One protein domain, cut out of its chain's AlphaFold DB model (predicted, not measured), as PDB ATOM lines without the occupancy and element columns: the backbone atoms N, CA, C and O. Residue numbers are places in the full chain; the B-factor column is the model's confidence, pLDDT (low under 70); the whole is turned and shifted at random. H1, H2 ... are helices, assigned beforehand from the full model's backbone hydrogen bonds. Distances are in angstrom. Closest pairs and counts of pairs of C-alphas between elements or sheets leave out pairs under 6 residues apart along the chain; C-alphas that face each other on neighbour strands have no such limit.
ATOM      1  N   ALA A   2      10.255 -50.134 -22.803       75.50
ATOM      2  CA  ALA A   2      10.004 -48.720 -23.142       75.50
ATOM      3  C   ALA A   2       8.887 -48.490 -24.185       75.50
ATOM      4  O   ALA A   2       8.043 -47.617 -24.030       75.50
ATOM      5  N   ARG A   3       8.832 -49.335 -25.224       82.75
ATOM      6  CA  ARG A   3       7.798 -49.263 -26.266       82.75
ATOM      7  C   ARG A   3       6.383 -49.520 -25.747       82.75
ATOM      8  O   ARG A   3       5.469 -48.800 -26.122       82.75
ATOM      9  N   PHE A   4       6.220 -50.523 -24.889       81.62
ATOM     10  CA  PHE A   4       4.933 -50.851 -24.281       81.62
ATOM     11  C   PHE A   4       4.491 -49.769 -23.296       81.62
ATOM     12  O   PHE A   4       3.323 -49.410 -23.300       81.62
ATOM     13  N   MET A   5       5.425 -49.193 -22.532       79.31
ATOM     14  CA  MET A   5       5.137 -48.072 -21.628       79.31
ATOM     15  C   MET A   5       4.593 -46.855 -22.384       79.31
ATOM     16  O   MET A   5       3.573 -46.301 -21.993       79.31
ATOM     17  N   LEU A   6       5.219 -46.478 -23.506       83.06
ATOM     18  CA  LEU A   6       4.728 -45.376 -24.341       83.06
ATOM     19  C   LEU A   6       3.313 -45.651 -24.856       83.06
ATOM     20  O   LEU A   6       2.433 -44.814 -24.692       83.06
ATOM     21  N   LEU A   7       3.073 -46.842 -25.413       86.00
ATOM     22  CA  LEU A   7       1.751 -47.214 -25.924       86.00
ATOM     23  C   LEU A   7       0.688 -47.221 -24.821       86.00
ATOM     24  O   LEU A   7      -0.412 -46.723 -25.041       86.00
ATOM     25  N   TYR A   8       1.029 -47.726 -23.634       81.88
ATOM     26  CA  TYR A   8       0.132 -47.747 -22.483       81.88
ATOM     27  C   TYR A   8      -0.261 -46.330 -22.036       81.88
ATOM     28  O   TYR A   8      -1.420 -46.060 -21.734       81.88
ATOM     29  N   LEU A   9       0.680 -45.383 -22.067       79.88
ATOM     30  CA  LEU A   9       0.418 -43.975 -21.750       79.88
ATOM     31  C   LEU A   9      -0.366 -43.234 -22.854       79.88
ATOM     32  O   LEU A   9      -0.776 -42.085 -22.653       79.88
ATOM     33  N   GLY A  10      -0.616 -43.888 -23.996       82.69
ATOM     34  CA  GLY A  10      -1.239 -43.299 -25.184       82.69
ATOM     35  C   GLY A  10      -0.273 -42.448 -26.013       82.69
ATOM     36  O   GLY A  10      -0.703 -41.591 -26.779       82.69
ATOM     37  N   LEU A  11       1.035 -42.651 -25.840       82.50
ATOM     38  CA  LEU A  11       2.094 -41.918 -26.523       82.50
ATOM     39  C   LEU A  11       2.595 -42.672 -27.761       82.50
ATOM     40  O   LEU A  11       2.694 -43.905 -27.754       82.50
ATOM     41  N   PRO A  12       3.005 -41.953 -28.823       85.25
ATOM     42  CA  PRO A  12       3.584 -42.589 -29.990       85.25
ATOM     43  C   PRO A  12       4.915 -43.251 -29.625       85.25
ATOM     44  O   PRO A  12       5.842 -42.621 -29.115       85.25
ATOM     45  N   ALA A  13       5.030 -44.536 -29.948       87.00
ATOM     46  CA  ALA A  13       6.234 -45.346 -29.789       87.00
ATOM     47  C   ALA A  13       7.292 -45.051 -30.877       87.00
ATOM     48  O   ALA A  13       7.809 -45.964 -31.529       87.00
ATOM     49  N   SER A  14       7.578 -43.769 -31.112       87.75
ATOM     50  CA  SER A  14       8.586 -43.322 -32.075       87.75
ATOM     51  C   SER A  14       9.999 -43.668 -31.587       87.75
ATOM     52  O   SER A  14      10.239 -43.805 -30.385       87.75
ATOM     53  N   LYS A  15      10.965 -43.789 -32.510       87.56
ATOM     54  CA  LYS A  15      12.381 -44.001 -32.144       87.56
ATOM     55  C   LYS A  15      12.878 -42.916 -31.185       87.56
ATOM     56  O   LYS A  15      13.545 -43.229 -30.213       87.56
ATOM     57  N   LYS A  16      12.481 -41.666 -31.420       85.25
ATOM     58  CA  LYS A  16      12.843 -40.521 -30.582       85.25
ATOM     59  C   LYS A  16      12.333 -40.660 -29.145       85.25
ATOM     60  O   LYS A  16      13.118 -40.576 -28.210       85.25
ATOM     61  N   ASN A  17      11.049 -40.974 -28.972       83.44
ATOM     62  CA  ASN A  17      10.446 -41.137 -27.645       83.44
ATOM     63  C   ASN A  17      11.041 -42.328 -26.890       83.44
ATOM     64  O   ASN A  17      11.162 -42.297 -25.668       83.44
ATOM     65  N   LEU A  18      11.431 -43.378 -27.617       85.69
ATOM     66  CA  LEU A  18      12.135 -44.514 -27.035       85.69
ATOM     67  C   LEU A  18      13.504 -44.116 -26.485       85.69
ATOM     68  O   LEU A  18      13.836 -44.550 -25.388       85.69
ATOM     69  N   GLU A  19      14.274 -43.309 -27.212       86.88
ATOM     70  CA  GLU A  19      15.581 -42.836 -26.739       86.88
ATOM     71  C   GLU A  19      15.439 -41.889 -25.539       86.88
ATOM     72  O   GLU A  19      16.117 -42.092 -24.536       86.88
ATOM     73  N   ILE A  20      14.473 -40.962 -25.561       84.31
ATOM     74  CA  ILE A  20      14.151 -40.090 -24.410       84.31
ATOM     75  C   ILE A  20      13.801 -40.924 -23.170       84.31
ATOM     76  O   ILE A  20      14.256 -40.644 -22.058       84.31
ATOM     77  N   LEU A  21      12.992 -41.976 -23.343       83.25
ATOM     78  CA  LEU A  21      12.573 -42.822 -22.230       83.25
ATOM     79  C   LEU A  21      13.733 -43.674 -21.697       83.25
ATOM     80  O   LEU A  21      13.897 -43.764 -20.484       83.25
ATOM     81  N   LYS A  22      14.568 -44.240 -22.580       81.94
ATOM     82  CA  LYS A  22      15.784 -44.981 -22.197       81.94
ATOM     83  C   LYS A  22      16.811 -44.103 -21.481       81.94
ATOM     84  O   LYS A  22      17.483 -44.593 -20.583       81.94
ATOM     85  N   ALA A  23      16.916 -42.835 -21.868       82.50
ATOM     86  CA  ALA A  23      17.801 -41.855 -21.245       82.50
ATOM     87  C   ALA A  23      17.213 -41.229 -19.965       82.50
ATOM     88  O   ALA A  23      17.805 -40.311 -19.407       82.50
ATOM     89  N   SER A  24      16.037 -41.676 -19.504       80.38
ATOM     90  CA  SER A  24      15.351 -41.131 -18.321       80.38
ATOM     91  C   SER A  24      15.048 -39.622 -18.392       80.38
ATOM     92  O   SER A  24      14.822 -38.976 -17.370       80.38
ATOM     93  N   GLN A  25      14.974 -39.057 -19.601       84.25
ATOM     94  CA  GLN A  25      14.681 -37.636 -19.848       84.25
ATOM     95  C   GLN A  25      13.178 -37.302 -19.778       84.25
ATOM     96  O   GLN A  25      12.777 -36.144 -19.865       84.25
ATOM     97  N   HIS A  26      12.333 -38.319 -19.599       83.31
ATOM     98  CA  HIS A  26      10.892 -38.180 -19.385       83.31
ATOM     99  C   HIS A  26      10.529 -37.755 -17.951       83.31
ATOM    100  O   HIS A  26       9.381 -37.400 -17.701       83.31
ATOM    101  N   ILE A  27      11.482 -37.786 -17.014       86.19
ATOM    102  CA  ILE A  27      11.304 -37.280 -15.649       86.19
ATOM    103  C   ILE A  27      11.809 -35.836 -15.624       86.19
ATOM    104  O   ILE A  27      12.994 -35.595 -15.869       86.19
ATOM    105  N   SER A  28      10.914 -34.887 -15.344       86.69
ATOM    106  CA  SER A  28      11.269 -33.467 -15.276       86.69
ATOM    107  C   SER A  28      12.218 -33.177 -14.114       86.69
ATOM    108  O   SER A  28      12.272 -33.915 -13.124       86.69
ATOM    109  N   ARG A  29      12.950 -32.062 -14.207       86.50
ATOM    110  CA  ARG A  29      13.830 -31.602 -13.127       86.50
ATOM    111  C   ARG A  29      13.061 -31.388 -11.825       86.50
ATOM    112  O   ARG A  29      13.540 -31.778 -10.765       86.50
ATOM    113  N   GLU A  30      11.857 -30.830 -11.927       85.88
ATOM    114  CA  GLU A  30      10.934 -30.600 -10.809       85.88
ATOM    115  C   GLU A  30      10.572 -31.895 -10.071       85.88
ATOM    116  O   GLU A  30      10.561 -31.947  -8.842       85.88
ATOM    117  N   LEU A  31      10.315 -32.977 -10.813       85.06
ATOM    118  CA  LEU A  31      10.046 -34.280 -10.208       85.06
ATOM    119  C   LEU A  31      11.300 -34.872  -9.576       85.06
ATOM    120  O   LEU A  31      11.229 -35.416  -8.474       85.06
ATOM    121  N   LYS A  32      12.459 -34.717 -10.226       86.62
ATOM    122  CA  LYS A  32      13.734 -35.166  -9.660       86.62
ATOM    123  C   LYS A  32      14.085 -34.435  -8.368       86.62
ATOM    124  O   LYS A  32      14.727 -35.049  -7.532       86.62
ATOM    125  N   THR A  33      13.675 -33.183  -8.154       87.75
ATOM    126  CA  THR A  33      13.908 -32.444  -6.894       87.75
ATOM    127  C   THR A  33      12.820 -32.653  -5.838       87.75
ATOM    128  O   THR A  33      13.045 -32.354  -4.662       87.75
ATOM    129  N   SER A  34      11.660 -33.195  -6.213       89.00
ATOM    130  CA  SER A  34      10.563 -33.446  -5.279       89.00
ATOM    131  C   SER A  34      10.916 -34.531  -4.256       89.00
ATOM    132  O   SER A  34      11.147 -35.696  -4.591       89.00
ATOM    133  N   LYS A  35      10.890 -34.164  -2.968       86.31
ATOM    134  CA  LYS A  35      11.109 -35.106  -1.857       86.31
ATOM    135  C   LYS A  35      10.029 -36.184  -1.788       86.31
ATOM    136  O   LYS A  35      10.326 -37.308  -1.394       86.31
ATOM    137  N   GLU A  36       8.791 -35.852  -2.149       84.31
ATOM    138  CA  GLU A  36       7.675 -36.804  -2.166       84.31
ATOM    139  C   GLU A  36       7.901 -37.877  -3.227       84.31
ATOM    140  O   GLU A  36       7.795 -39.068  -2.935       84.31
ATOM    141  N   PHE A  37       8.314 -37.453  -4.424       84.44
ATOM    142  CA  PHE A  37       8.635 -38.352  -5.524       84.44
ATOM    143  C   PHE A  37       9.813 -39.266  -5.173       84.44
ATOM    144  O   PHE A  37       9.673 -40.485  -5.238       84.44
ATOM    145  N   GLN A  38      10.933 -38.695  -4.712       86.75
ATOM    146  CA  GLN A  38      12.124 -39.452  -4.305       86.75
ATOM    147  C   GLN A  38      11.828 -40.464  -3.191       86.75
ATOM    148  O   GLN A  38      12.284 -41.610  -3.235       86.75
ATOM    149  N   LYS A  39      11.010 -40.069  -2.209       84.31
ATOM    150  CA  LYS A  39      10.577 -40.958  -1.129       84.31
ATOM    151  C   LYS A  39       9.718 -42.107  -1.653       84.31
ATOM    152  O   LYS A  39       9.935 -43.237  -1.221       84.31
ATOM    153  N   ALA A  40       8.779 -41.835  -2.559       80.44
ATOM    154  CA  ALA A  40       7.906 -42.854  -3.131       80.44
ATOM    155  C   ALA A  40       8.700 -43.894  -3.936       80.44
ATOM    156  O   ALA A  40       8.554 -45.092  -3.709       80.44
ATOM    157  N   ILE A  41       9.610 -43.456  -4.811       80.62
ATOM    158  CA  ILE A  41      10.430 -44.374  -5.618       80.62
ATOM    159  C   ILE A  41      11.582 -45.020  -4.828       80.62
ATOM    160  O   ILE A  41      12.214 -45.953  -5.322       80.62
ATOM    161  N   GLY A  42      11.869 -44.535  -3.614       79.31
ATOM    162  CA  GLY A  42      12.956 -45.031  -2.770       79.31
ATOM    163  C   GLY A  42      14.356 -44.725  -3.317       79.31
ATOM    164  O   GLY A  42      15.295 -45.460  -3.017       79.31
ATOM    165  N   TYR A  43      14.494 -43.665  -4.118       83.69
ATOM    166  CA  TYR A  43      15.730 -43.277  -4.795       83.69
ATOM    167  C   TYR A  43      15.956 -41.766  -4.693       83.69
ATOM    168  O   TYR A  43      15.044 -40.979  -4.949       83.69
ATOM    169  N   TRP A  44      17.181 -41.376  -4.332       85.00
ATOM    170  CA  TRP A  44      17.598 -39.981  -4.208       85.00
ATOM    171  C   TRP A  44      18.478 -39.622  -5.401       85.00
ATOM    172  O   TRP A  44      19.558 -40.191  -5.551       85.00
ATOM    173  N   PHE A  45      18.014 -38.699  -6.244       84.81
ATOM    174  CA  PHE A  45      18.784 -38.233  -7.398       84.81
ATOM    175  C   PHE A  45      19.984 -37.401  -6.938       84.81
ATOM    176  O   PHE A  45      19.881 -36.600  -6.004       84.81
ATOM    177  N   THR A  46      21.113 -37.564  -7.619       87.00
ATOM    178  CA  THR A  46      22.297 -36.719  -7.425       87.00
ATOM    179  C   THR A  46      22.121 -35.350  -8.090       87.00
ATOM    180  O   THR A  46      21.263 -35.165  -8.955       87.00
ATOM    181  N   ALA A  47      22.935 -34.364  -7.696       83.62
ATOM    182  CA  ALA A  47      22.886 -33.021  -8.282       83.62
ATOM    183  C   ALA A  47      23.138 -33.046  -9.804       83.62
ATOM    184  O   ALA A  47      22.394 -32.414 -10.555       83.62
ATOM    185  N   ASP A  48      24.092 -33.865 -10.253       83.31
ATOM    186  CA  ASP A  48      24.426 -34.044 -11.671       83.31
ATOM    187  C   ASP A  48      23.254 -34.652 -12.468       83.31
ATOM    188  O   ASP A  48      22.980 -34.274 -13.611       83.31
ATOM    189  N   GLU A  49      22.490 -35.569 -11.869       81.44
ATOM    190  CA  GLU A  49      21.301 -36.164 -12.498       81.44
ATOM    191  C   GLU A  49      20.126 -35.190 -12.604       81.44
ATOM    192  O   GLU A  49      19.285 -35.315 -13.501       81.44
ATOM    193  N   VAL A  50      20.046 -34.233 -11.682       81.75
ATOM    194  CA  VAL A  50      19.057 -33.153 -11.715       81.75
ATOM    195  C   VAL A  50      19.439 -32.124 -12.780       81.75
ATOM    196  O   VAL A  50      18.570 -31.704 -13.539       81.75
ATOM    197  N   GLU A  51      20.714 -31.738 -12.877       80.38
ATOM    198  CA  GLU A  51      21.191 -30.782 -13.890       80.38
ATOM    199  C   GLU A  51      21.174 -31.339 -15.312       80.38
ATOM    200  O   GLU A  51      20.868 -30.609 -16.251       80.38
ATOM    201  N   SER A  52      21.421 -32.636 -15.483       76.69
ATOM    202  CA  SER A  52      21.337 -33.309 -16.788       76.69
ATOM    203  C   SER A  52      19.903 -33.539 -17.285       76.69
ATOM    204  O   SER A  52      19.702 -34.126 -18.353       76.69
ATOM    205  N   ALA A  53      18.881 -33.098 -16.540       76.19
ATOM    206  CA  ALA A  53      17.501 -33.131 -17.004       76.19
ATOM    207  C   ALA A  53      17.312 -32.165 -18.185       76.19
ATOM    208  O   ALA A  53      17.410 -30.948 -18.042       76.19
ATOM    209  N   VAL A  54      17.025 -32.724 -19.361       76.25
ATOM    210  CA  VAL A  54      16.786 -31.946 -20.579       76.25
ATOM    211  C   VAL A  54      15.363 -31.391 -20.566       76.25
ATOM    212  O   VAL A  54      14.388 -32.147 -20.597       76.25
ATOM    213  N   GLU A  55      15.245 -30.066 -20.550       68.94
ATOM    214  CA  GLU A  55      13.979 -29.338 -20.659       68.94
ATOM    215  C   GLU A  55      13.912 -28.627 -22.012       68.94
ATOM    216  O   GLU A  55      14.161 -27.427 -22.120       68.94
ATOM    217  N   ASP A  56      13.592 -29.383 -23.059       76.31
ATOM    218  CA  ASP A  56      13.340 -28.843 -24.390       76.31
ATOM    219  C   ASP A  56      11.843 -28.931 -24.737       76.31
ATOM    220  O   ASP A  56      11.046 -29.582 -24.051       76.31
ATOM    221  N   ASP A  57      11.425 -28.236 -25.796       74.50
ATOM    222  CA  ASP A  57      10.019 -28.220 -26.223       74.50
ATOM    223  C   ASP A  57       9.505 -29.588 -26.699       74.50
ATOM    224  O   ASP A  57       8.294 -29.807 -26.777       74.50
ATOM    225  N   GLU A  58      10.396 -30.537 -26.972       71.75
ATOM    226  CA  GLU A  58      10.071 -31.874 -27.456       71.75
ATOM    227  C   GLU A  58       9.948 -32.897 -26.312       71.75
ATOM    228  O   GLU A  58       9.145 -33.831 -26.405       71.75
ATOM    229  N   THR A  59      10.683 -32.713 -25.210       78.44
ATOM    230  CA  THR A  59      10.603 -33.519 -23.985       78.44
ATOM    231  C   THR A  59       9.475 -33.056 -23.071       78.44
ATOM    232  O   THR A  59       8.861 -33.892 -22.403       78.44
ATOM    233  N   ARG A  60       9.119 -31.764 -23.091       81.50
ATOM    234  CA  ARG A  60       8.029 -31.184 -22.282       81.50
ATOM    235  C   ARG A  60       6.693 -31.938 -22.373       81.50
ATOM    236  O   ARG A  60       6.116 -32.230 -21.321       81.50
ATOM    237  N   PRO A  61       6.167 -32.303 -23.562       82.25
ATOM    238  CA  PRO A  61       4.908 -33.047 -23.658       82.25
ATOM    239  C   PRO A  61       4.982 -34.422 -22.982       82.25
ATOM    240  O   PRO A  61       4.054 -34.824 -22.281       82.25
ATOM    241  N   LEU A  62       6.106 -35.124 -23.160       82.62
ATOM    242  CA  LEU A  62       6.380 -36.419 -22.537       82.62
ATOM    243  C   LEU A  62       6.470 -36.300 -21.016       82.62
ATOM    244  O   LEU A  62       5.832 -37.077 -20.311       82.62
ATOM    245  N   GLN A  63       7.204 -35.304 -20.524       86.50
ATOM    246  CA  GLN A  63       7.354 -35.028 -19.096       86.50
ATOM    247  C   GLN A  63       6.012 -34.710 -18.439       86.50
ATOM    248  O   GLN A  63       5.698 -35.256 -17.384       86.50
ATOM    249  N   LYS A  64       5.171 -33.900 -19.089       86.50
ATOM    250  CA  LYS A  64       3.835 -33.563 -18.580       86.50
ATOM    251  C   LYS A  64       2.919 -34.785 -18.507       86.50
ATOM    252  O   LYS A  64       2.198 -34.968 -17.525       86.50
ATOM    253  N   ILE A  65       2.943 -35.636 -19.532       85.44
ATOM    254  CA  ILE A  65       2.148 -36.873 -19.544       85.44
ATOM    255  C   ILE A  65       2.661 -37.851 -18.487       85.44
ATOM    256  O   ILE A  65       1.861 -38.484 -17.804       85.44
ATOM    257  N   PHE A  66       3.973 -37.941 -18.297       83.69
ATOM    258  CA  PHE A  66       4.546 -38.786 -17.258       83.69
ATOM    259  C   PHE A  66       4.224 -38.273 -15.847       83.69
ATOM    260  O   PHE A  66       3.840 -39.062 -14.993       83.69
ATOM    261  N   ALA A  67       4.288 -36.963 -15.616       84.06
ATOM    262  CA  ALA A  67       3.911 -36.358 -14.340       84.06
ATOM    263  C   ALA A  67       2.428 -36.577 -14.001       84.06
ATOM    264  O   ALA A  67       2.083 -36.798 -12.849       84.06
ATOM    265  N   THR A  68       1.547 -36.535 -15.005       84.62
ATOM    266  CA  THR A  68       0.098 -36.684 -14.795       84.62
ATOM    267  C   THR A  68      -0.347 -38.138 -14.702       84.62
ATOM    268  O   THR A  68      -1.088 -38.484 -13.792       84.62
ATOM    269  N   LYS A  69       0.093 -38.993 -15.631       81.38
ATOM    270  CA  LYS A  69      -0.326 -40.400 -15.695       81.38
ATOM    271  C   LYS A  69       0.647 -41.346 -15.005       81.38
ATOM    272  O   LYS A  69       0.228 -42.300 -14.375       81.38
ATOM    273  N   GLY A  70       1.951 -41.119 -15.131       77.25
ATOM    274  CA  GLY A  70       2.972 -42.003 -14.553       77.25
ATOM    275  C   GLY A  70       3.004 -41.987 -13.023       77.25
ATOM    276  O   GLY A  70       3.470 -42.951 -12.418       77.25
ATOM    277  N   MET A  71       2.489 -40.919 -12.407       79.38
ATOM    278  CA  MET A  71       2.316 -40.794 -10.954       79.38
ATOM    279  C   MET A  71       0.905 -41.146 -10.470       79.38
ATOM    280  O   MET A  71       0.632 -41.042  -9.278       79.38
ATOM    281  N   ASP A  72       0.016 -41.549 -11.377       83.25
ATOM    282  CA  ASP A  72      -1.324 -41.998 -11.020       83.25
ATOM    283  C   ASP A  72      -1.211 -43.286 -10.183       83.25
ATOM    284  O   ASP A  72      -0.599 -44.249 -10.657       83.25
ATOM    285  N   PRO A  73      -1.744 -43.338  -8.949       82.38
ATOM    286  CA  PRO A  73      -1.688 -44.532  -8.109       82.38
ATOM    287  C   PRO A  73      -2.388 -45.748  -8.731       82.38
ATOM    288  O   PRO A  73      -1.987 -46.875  -8.431       82.38
ATOM    289  N   ASP A  74      -3.366 -45.542  -9.620       81.44
ATOM    290  CA  ASP A  74      -4.034 -46.631 -10.342       81.44
ATOM    291  C   ASP A  74      -3.119 -47.251 -11.411       81.44
ATOM    292  O   ASP A  74      -3.266 -48.422 -11.767       81.44
ATOM    293  N   LEU A  75      -2.134 -46.486 -11.901       77.50
ATOM    294  CA  LEU A  75      -1.139 -46.952 -12.867       77.50
ATOM    295  C   LEU A  75       0.169 -47.406 -12.208       77.50
ATOM    296  O   LEU A  75       0.759 -48.419 -12.587       77.50
ATOM    297  N   CYS A  76       0.654 -46.645 -11.236       78.75
ATOM    298  CA  CYS A  76       1.887 -46.904 -10.515       78.75
ATOM    299  C   CYS A  76       1.565 -47.032  -9.019       78.75
ATOM    300  O   CYS A  76       1.612 -46.042  -8.282       78.75
ATOM    301  N   PRO A  77       1.304 -48.263  -8.533       79.25
ATOM    302  CA  PRO A  77       0.843 -48.501  -7.163       79.25
ATOM    303  C   PRO A  77       1.836 -48.069  -6.076       79.25
ATOM    304  O   PRO A  77       1.499 -48.031  -4.895       79.25
ATOM    305  N   VAL A  78       3.071 -47.725  -6.452       79.31
ATOM    306  CA  VAL A  78       4.055 -47.129  -5.542       79.31
ATOM    307  C   VAL A  78       3.624 -45.761  -5.017       79.31
ATOM    308  O   VAL A  78       4.001 -45.414  -3.901       79.31
ATOM    309  N   PHE A  79       2.795 -45.024  -5.758       80.88
ATOM    310  CA  PHE A  79       2.215 -43.760  -5.297       80.88
ATOM    311  C   PHE A  79       0.872 -43.939  -4.563       80.88
ATOM    312  O   PHE A  79       0.298 -42.963  -4.086       80.88
ATOM    313  N   GLY A  80       0.367 -45.173  -4.447       81.00
ATOM    314  CA  GLY A  80      -0.890 -45.490  -3.768       81.00
ATOM    315  C   GLY A  80      -0.790 -45.530  -2.238       81.00
ATOM    316  O   GLY A  80       0.281 -45.714  -1.654       81.00
ATOM    317  N   VAL A  81      -1.936 -45.388  -1.566       75.06
ATOM    318  CA  VAL A  81      -2.045 -45.469  -0.100       75.06
ATOM    319  C   VAL A  81      -2.043 -46.929   0.356       75.06
ATOM    320  O   VAL A  81      -2.769 -47.755  -0.186       75.06
TER     321      VAL A  81
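AT A GLANCE: This is residues 2 to 81 of the 107 residues of an uncharacterized protein of Nippostrongylus brasiliensis (UniProt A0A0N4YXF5). What does the model look like at first sight? Short helices form two small groups, H1 and H2 at one end, where H1 meets H2 with its first residues and stands about perpendicular to it, and H3, H4 and H5 at the other, with the longest helix, H6, lying between the groups; contacts between the helices are few. What is it made of? The printed part has 80 residues with six named helices, H1 to H6 in order along the chain, and no named strand, and its class is all helix. How large is it? It is compact, with a radius of gyration of the C-alphas of 12.4 A, and the C-alphas span 31 by 30 by 17 A.

HOW THE PARTS SIT: What stands near the longest helix? H6, residues 60 to 70, touches no helix. It is close to but not clearly touching H3, residues 29 to 33; their closest C-alphas, of Leu 31 and Ala 67, are 7.7 A apart. H6 is only just apart from H2, residues 15 to 22, with a closest C-alpha distance of 8.1 A. How do the two groups meet within themselves? H2 touches H1, residues 2 to 8, about perpendicular at 77 degrees, and their closest C-alphas, of Ala 2 and Leu 18, are 6.1 A apart. H3 touches H5, residues 47 to 51, with the closest C-alphas, of Arg 29 and Val 50, 5.6 A apart. H3 is close to but not clearly touching H4, residues 35 to 41, the closest C-alphas being those of Leu 31 and Phe 37 at 6.4 A. What do the backbone atoms show? In H1, H2, H3, H4, H5 and H6 every O i to N i+4 pair is within hydrogen-bond range.

IN THESE COORDINATES: Where does the longest helix run? H6 goes from C-alpha 60 at (8.029, -31.184, -22.282) to C-alpha 70 at (2.972, -42.003, -14.553), a length of 14.2 A. How long are the others? H2 measures 10.6 A, H4 10.0 A and H1 9.9 A, while H3 and H5 measure 6.3 A each. Where does the first helix begin? H1 begins at C-alpha 2, at (10.004, -48.720, -23.142).

THE WHOLE: How far does it reach? The two C-alphas farthest apart, of Lys 15 and Val 81, are 35.2 A apart. Is there a cut or a long link? The printed part has no cut, and no link is long; the links H3 to H4 and H4 to H5 are tight. Where is confidence low? The mean pLDDT of the printed part is 82.4, and residue 55 is the one printed residue under 70.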